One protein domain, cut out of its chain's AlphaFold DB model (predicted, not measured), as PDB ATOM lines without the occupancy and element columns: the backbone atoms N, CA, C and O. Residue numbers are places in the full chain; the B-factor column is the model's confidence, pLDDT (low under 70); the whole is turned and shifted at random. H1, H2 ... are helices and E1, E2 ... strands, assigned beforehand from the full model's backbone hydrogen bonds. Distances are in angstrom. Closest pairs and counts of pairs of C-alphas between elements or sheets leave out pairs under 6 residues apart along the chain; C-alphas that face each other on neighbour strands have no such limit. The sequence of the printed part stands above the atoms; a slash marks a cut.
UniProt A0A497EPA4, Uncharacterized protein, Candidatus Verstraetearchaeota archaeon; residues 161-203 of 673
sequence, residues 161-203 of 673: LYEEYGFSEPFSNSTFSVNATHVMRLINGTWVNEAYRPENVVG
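What this domain is: This is residues 161 to 203 of the 673 residues of an uncharacterized protein of Candidatus Verstraetearchaeota archaeon (UniProt A0A497EPA4). A small flat sheet of three antiparallel strands, E1, E2 and E3, zigzags back and forth as two hairpins, with the short strip of residues 171 to 172 added beside E1. The one-turn helix H1 only grazes the sheet near the end of E1 and the beginning of E2, and residues 197 to 203 form a tail after E3. The printed part has 43 residues, with one named helix and three named strands in the order H1 E1 E2 E3; under half of the residues are in named elements, and the class is mostly strand. It is compact, with a radius of gyration of the C-alphas of 10.3 A and spans of 32 by 19 by 10 A.

How they stand to each other: E1, residues 176 to 178, E2, residues 182 to 187, and E3, residues 190 to 196, form a meander, each strand the antiparallel neighbour of the one before. E1 and E3 are the edge strands. The directions of E2 and E3 differ by 149 degrees; N 185 and O 192 are within hydrogen-bond range at 2.9 A, N 187 and O 190 at 2.8 A. In the hairpin of E1 and E2 the angle is 173 degrees, with N 184 and O 177 at 2.7 A. Residues 171 to 172 pair antiparallel with residues 177 to 178 of E1. H1, residues 161 to 164, only grazes the sheet with residues 161 to 163; its closest C-alphas to E1 are those of Tyr 162 and Val 178, 5.4 A apart. H1 is too short for an O i to N i+4 pair; its one O i to N i+3 pair is within range.

Where its parts are: E3 is 16.5 A long and ends at C-alpha 196 (46.720, 29.040, -14.830). E2 is 15.3 A long, E1 7.0 A and H1 4.9 A, beginning at C-alpha 161 (49.577, 35.479, -10.701).

The domain as a whole: The C-alphas farthest apart, those of Asn 188 and Gly 203, are 32.6 A apart. The printed part has no cut. The link from H1 to E1 is long, with 11 residues; the other two are tight. Mean pLDDT of the printed part is 84.5, and no printed residue is under 70.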
ATOM      1  N   LEU A 161      49.423  35.045  -9.302       85.94
ATOM      2  CA  LEU A 161      49.577  35.479 -10.701       85.94
ATOM      3  C   LEU A 161      49.361  36.986 -10.888       85.94
ATOM      4  O   LEU A 161      50.005  37.580 -11.747       85.94
ATOM      5  N   TYR A 162      48.515  37.636 -10.082       86.69
ATOM      6  CA  TYR A 162      48.373  39.094 -10.151       86.69
ATOM      7  C   TYR A 162      49.692  39.818  -9.821       86.69
ATOM      8  O   TYR A 162      50.051  40.746 -10.541       86.69
ATOM      9  N   GLU A 163      50.467  39.347  -8.839       89.69
ATOM     10  CA  GLU A 163      51.779  39.919  -8.496       89.69
ATOM     11  C   GLU A 163      52.816  39.637  -9.580       89.69
ATOM     12  O   GLU A 163      53.571  40.529  -9.963       89.69
ATOM     13  N   GLU A 164      52.817  38.420 -10.136       91.12
ATOM     14  CA  GLU A 164      53.701  38.048 -11.249       91.12
ATOM     15  C   GLU A 164      53.474  38.937 -12.483       91.12
ATOM     16  O   GLU A 164      54.418  39.286 -13.193       91.12
ATOM     17  N   TYR A 165      52.227  39.358 -12.709       89.56
ATOM     18  CA  TYR A 165      51.838  40.271 -13.785       89.56
ATOM     19  C   TYR A 165      51.938  41.760 -13.395       89.56
ATOM     20  O   TYR A 165      51.580  42.627 -14.195       89.56
ATOM     21  N   GLY A 166      52.467  42.071 -12.207       89.81
ATOM     22  CA  GLY A 166      52.786  43.432 -11.767       89.81
ATOM     23  C   GLY A 166      51.643  44.202 -11.102       89.81
ATOM     24  O   GLY A 166      51.732  45.424 -10.979       89.81
ATOM     25  N   PHE A 167      50.577  43.523 -10.679       89.19
ATOM     26  CA  PHE A 167      49.479  44.109  -9.911       89.19
ATOM     27  C   PHE A 167      49.694  43.899  -8.406       89.19
ATOM     28  O   PHE A 167      50.238  42.883  -7.987       89.19
ATOM     29  N   SER A 168      49.250  44.847  -7.579       84.31
ATOM     30  CA  SER A 168      49.316  44.730  -6.111       84.31
ATOM     31  C   SER A 168      48.161  43.929  -5.505       84.31
ATOM     32  O   SER A 168      48.231  43.535  -4.349       84.31
ATOM     33  N   GLU A 169      47.089  43.727  -6.265       87.56
ATOM     34  CA  GLU A 169      45.869  43.035  -5.853       87.56
ATOM     35  C   GLU A 169      45.181  42.428  -7.088       87.56
ATOM     36  O   GLU A 169      45.526  42.802  -8.220       87.56
ATOM     37  N   PRO A 170      44.217  41.502  -6.917       87.88
ATOM     38  CA  PRO A 170      43.433  40.983  -8.029       87.88
ATOM     39  C   PRO A 170      42.812  42.110  -8.858       87.88
ATOM     40  O   PRO A 170      42.173  43.021  -8.336       87.88
ATOM     41  N   PHE A 171      42.979  42.033 -10.175       87.81
ATOM     42  CA  PHE A 171      42.537  43.062 -11.107       87.81
ATOM     43  C   PHE A 171      41.525  42.486 -12.086       87.81
ATOM     44  O   PHE A 171      41.764  41.449 -12.694       87.81
ATOM     45  N   SER A 172      40.409  43.177 -12.312       90.50
ATOM     46  CA  SER A 172      39.441  42.767 -13.328       90.50
ATOM     47  C   SER A 172      38.810  43.966 -14.025       90.50
ATOM     48  O   SER A 172      38.421  44.942 -13.390       90.50
ATOM     49  N   ASN A 173      38.674  43.880 -15.347       87.62
ATOM     50  CA  ASN A 173      37.973  44.848 -16.186       87.62
ATOM     51  C   ASN A 173      37.080  44.139 -17.224       87.62
ATOM     52  O   ASN A 173      36.900  42.925 -17.186       87.62
ATOM     53  N   SER A 174      36.509  44.891 -18.167       86.38
ATOM     54  CA  SER A 174      35.582  44.365 -19.183       86.38
ATOM     55  C   SER A 174      36.200  43.399 -20.206       86.38
ATOM     56  O   SER A 174      35.468  42.830 -21.009       86.38
ATOM     57  N   THR A 175      37.523  43.226 -20.221       89.25
ATOM     58  CA  THR A 175      38.251  42.422 -21.222       89.25
ATOM     59  C   THR A 175      39.361  41.539 -20.651       89.25
ATOM     60  O   THR A 175      39.887  40.691 -21.370       89.25
ATOM     61  N   PHE A 176      39.735  41.730 -19.388       90.88
ATOM     62  CA  PHE A 176      40.896  41.105 -18.764       90.88
ATOM     63  C   PHE A 176      40.661  40.934 -17.261       90.88
ATOM     64  O   PHE A 176      40.131  41.843 -16.624       90.88
ATOM     65  N   SER A 177      41.044  39.785 -16.708       87.56
ATOM     66  CA  SER A 177      40.908  39.462 -15.287       87.56
ATOM     67  C   SER A 177      42.123  38.670 -14.819       87.56
ATOM     68  O   SER A 177      42.529  37.722 -15.483       87.56
ATOM     69  N   VAL A 178      42.719  39.067 -13.701       88.12
ATOM     70  CA  VAL A 178      43.854  38.389 -13.080       88.12
ATOM     71  C   VAL A 178      43.590  38.262 -11.594       88.12
ATOM     72  O   VAL A 178      43.346  39.254 -10.908       88.12
ATOM     73  N   ASN A 179      43.656  37.036 -11.096       84.25
ATOM     74  CA  ASN A 179      43.584  36.732  -9.674       84.25
ATOM     75  C   ASN A 179      44.802  35.885  -9.272       84.25
ATOM     76  O   ASN A 179      45.808  35.859  -9.979       84.25
ATOM     77  N   ALA A 180      44.760  35.239  -8.107       73.12
ATOM     78  CA  ALA A 180      45.896  34.471  -7.606       73.12
ATOM     79  C   ALA A 180      46.267  33.266  -8.495       73.12
ATOM     80  O   ALA A 180      47.448  32.937  -8.605       73.12
ATOM     81  N   THR A 181      45.284  32.641  -9.148       77.31
ATOM     82  CA  THR A 181      45.424  31.361  -9.864       77.31
ATOM     83  C   THR A 181      45.177  31.455 -11.364       77.31
ATOM     84  O   THR A 181      45.593  30.566 -12.101       77.31
ATOM     85  N   HIS A 182      44.529  32.517 -11.845       84.38
ATOM     86  CA  HIS A 182      44.128  32.667 -13.241       84.38
ATOM     87  C   HIS A 182      44.505  34.029 -13.822       84.38
ATOM     88  O   HIS A 182      44.319  35.068 -13.191       84.38
ATOM     89  N   VAL A 183      44.934  34.002 -15.085       85.31
ATOM     90  CA  VAL A 183      44.957  35.149 -15.999       85.31
ATOM     91  C   VAL A 183      43.966  34.839 -17.109       85.31
ATOM     92  O   VAL A 183      44.123  33.850 -17.823       85.31
ATOM     93  N   MET A 184      42.939  35.665 -17.255       87.44
ATOM     94  CA  MET A 184      41.843  35.456 -18.191       87.44
ATOM     95  C   MET A 184      41.682  36.653 -19.124       87.44
ATOM     96  O   MET A 184      41.726  37.809 -18.697       87.44
ATOM     97  N   ARG A 185      41.407  36.379 -20.401       89.50
ATOM     98  CA  ARG A 185      41.036  37.389 -21.398       89.50
ATOM     99  C   ARG A 185      39.660  37.089 -21.969       89.50
ATOM    100  O   ARG A 185      39.343  35.943 -22.278       89.50
ATOM    101  N   LEU A 186      38.860  38.130 -22.172       87.06
ATOM    102  CA  LEU A 186      37.615  38.029 -22.919       87.06
ATOM    103  C   LEU A 186      37.910  38.050 -24.427       87.06
ATOM    104  O   LEU A 186      38.349  39.063 -24.973       87.06
ATOM    105  N   ILE A 187      37.636  36.943 -25.115       89.25
ATOM    106  CA  ILE A 187      37.779  36.796 -26.567       89.25
ATOM    107  C   ILE A 187      36.404  36.444 -27.139       89.25
ATOM    108  O   ILE A 187      35.805  35.442 -26.761       89.25
ATOM    109  N   ASN A 188      35.878  37.280 -28.041       88.25
ATOM    110  CA  ASN A 188      34.565  37.090 -28.682       88.25
ATOM    111  C   ASN A 188      33.393  36.873 -27.700       88.25
ATOM    112  O   ASN A 188      32.453  36.141 -27.998       88.25
ATOM    113  N   GLY A 189      33.441  37.516 -26.528       83.38
ATOM    114  CA  GLY A 189      32.411  37.374 -25.491       83.38
ATOM    115  C   GLY A 189      32.568  36.138 -24.598       83.38
ATOM    116  O   GLY A 189      31.694  35.885 -23.775       83.38
ATOM    117  N   THR A 190      33.666  35.389 -24.717       81.38
ATOM    118  CA  THR A 190      33.985  34.231 -23.869       81.38
ATOM    119  C   THR A 190      35.290  34.464 -23.117       81.38
ATOM    120  O   THR A 190      36.274  34.910 -23.700       81.38
ATOM    121  N   TRP A 191      35.302  34.185 -21.814       76.81
ATOM    122  CA  TRP A 191      36.520  34.236 -21.007       76.81
ATOM    123  C   TRP A 191      37.395  33.017 -21.301       76.81
ATOM    124  O   TRP A 191      36.917  31.885 -21.271       76.81
ATOM    125  N   VAL A 192      38.669  33.257 -21.591       79.81
ATOM    126  CA  VAL A 192      39.666  32.229 -21.906       79.81
ATOM    127  C   VAL A 192      40.835  32.370 -20.939       79.81
ATOM    128  O   VAL A 192      41.319  33.482 -20.732       79.81
ATOM    129  N   ASN A 193      41.296  31.253 -20.373       82.31
ATOM    130  CA  ASN A 193      42.492  31.212 -19.532       82.31
ATOM    131  C   ASN A 193      43.742  31.387 -20.407       82.31
ATOM    132  O   ASN A 193      44.019  30.548 -21.264       82.31
ATOM    133  N   GLU A 194      44.496  32.464 -20.194       87.00
ATOM    134  CA  GLU A 194      45.816  32.678 -20.805       87.00
ATOM    135  C   GLU A 194      46.932  32.063 -19.956       87.00
ATOM    136  O   GLU A 194      47.911  31.554 -20.497       87.00
ATOM    137  N   ALA A 195      46.769  32.072 -18.631       79.81
ATOM    138  CA  ALA A 195      47.649  31.383 -17.699       79.81
ATOM    139  C   ALA A 195      46.846  30.831 -16.518       79.81
ATOM    140  O   ALA A 195      45.844  31.418 -16.102       79.81
ATOM    141  N   TYR A 196      47.304  29.702 -15.986       82.31
ATOM    142  CA  TYR A 196      46.720  29.040 -14.830       82.31
ATOM    143  C   TYR A 196      47.827  28.490 -13.933       82.31
ATOM    144  O   TYR A 196      48.797  27.904 -14.421       82.31
ATOM    145  N   ARG A 197      47.660  28.668 -12.624       75.94
ATOM    146  CA  ARG A 197      48.499  28.101 -11.570       75.94
ATOM    147  C   ARG A 197      47.578  27.459 -10.521       75.94
ATOM    148  O   ARG A 197      46.675  28.145 -10.045       75.94
ATOM    149  N   PRO A 198      47.788  26.182 -10.153       76.62
ATOM    150  CA  PRO A 198      47.051  25.540  -9.063       76.62
ATOM    151  C   PRO A 198      47.221  26.271  -7.725       76.62
ATOM    152  O   PRO A 198      48.269  26.867  -7.480       76.62
ATOM    153  N   GLU A 199      46.225  26.198  -6.840       72.94
ATOM    154  CA  GLU A 199      46.243  26.903  -5.545       72.94
ATOM    155  C   GLU A 199      47.413  26.489  -4.646       72.94
ATOM    156  O   GLU A 199      48.087  27.359  -4.103       72.94
ATOM    157  N   ASN A 200      47.735  25.193  -4.584       74.75
ATOM    158  CA  ASN A 200      48.883  24.670  -3.830       74.75
ATOM    159  C   ASN A 200      50.249  25.116  -4.394       74.75
ATOM    160  O   ASN A 200      51.270  25.008  -3.714       74.75
ATOM    161  N   VAL A 201      50.280  25.628  -5.632       81.50
ATOM    162  CA  VAL A 201      51.474  26.225  -6.251       81.50
ATOM    163  C   VAL A 201      51.554  27.727  -5.960       81.50
ATOM    164  O   VAL A 201      52.642  28.297  -6.000       81.50
ATOM    165  N   VAL A 202      50.448  28.406  -5.651       79.69
ATOM    166  CA  VAL A 202      50.482  29.824  -5.271       79.69
ATOM    167  C   VAL A 202      51.105  29.957  -3.885       79.69
ATOM    168  O   VAL A 202      50.553  29.468  -2.909       79.69
ATOM    169  N   GLY A 203      52.238  30.647  -3.791       82.94
ATOM    170  CA  GLY A 203      53.032  30.775  -2.568       82.94
ATOM    171  C   GLY A 203      53.987  29.603  -2.306       82.94
ATOM    172  O   GLY A 203      54.470  29.457  -1.190       82.94
TER     173      GLY A 203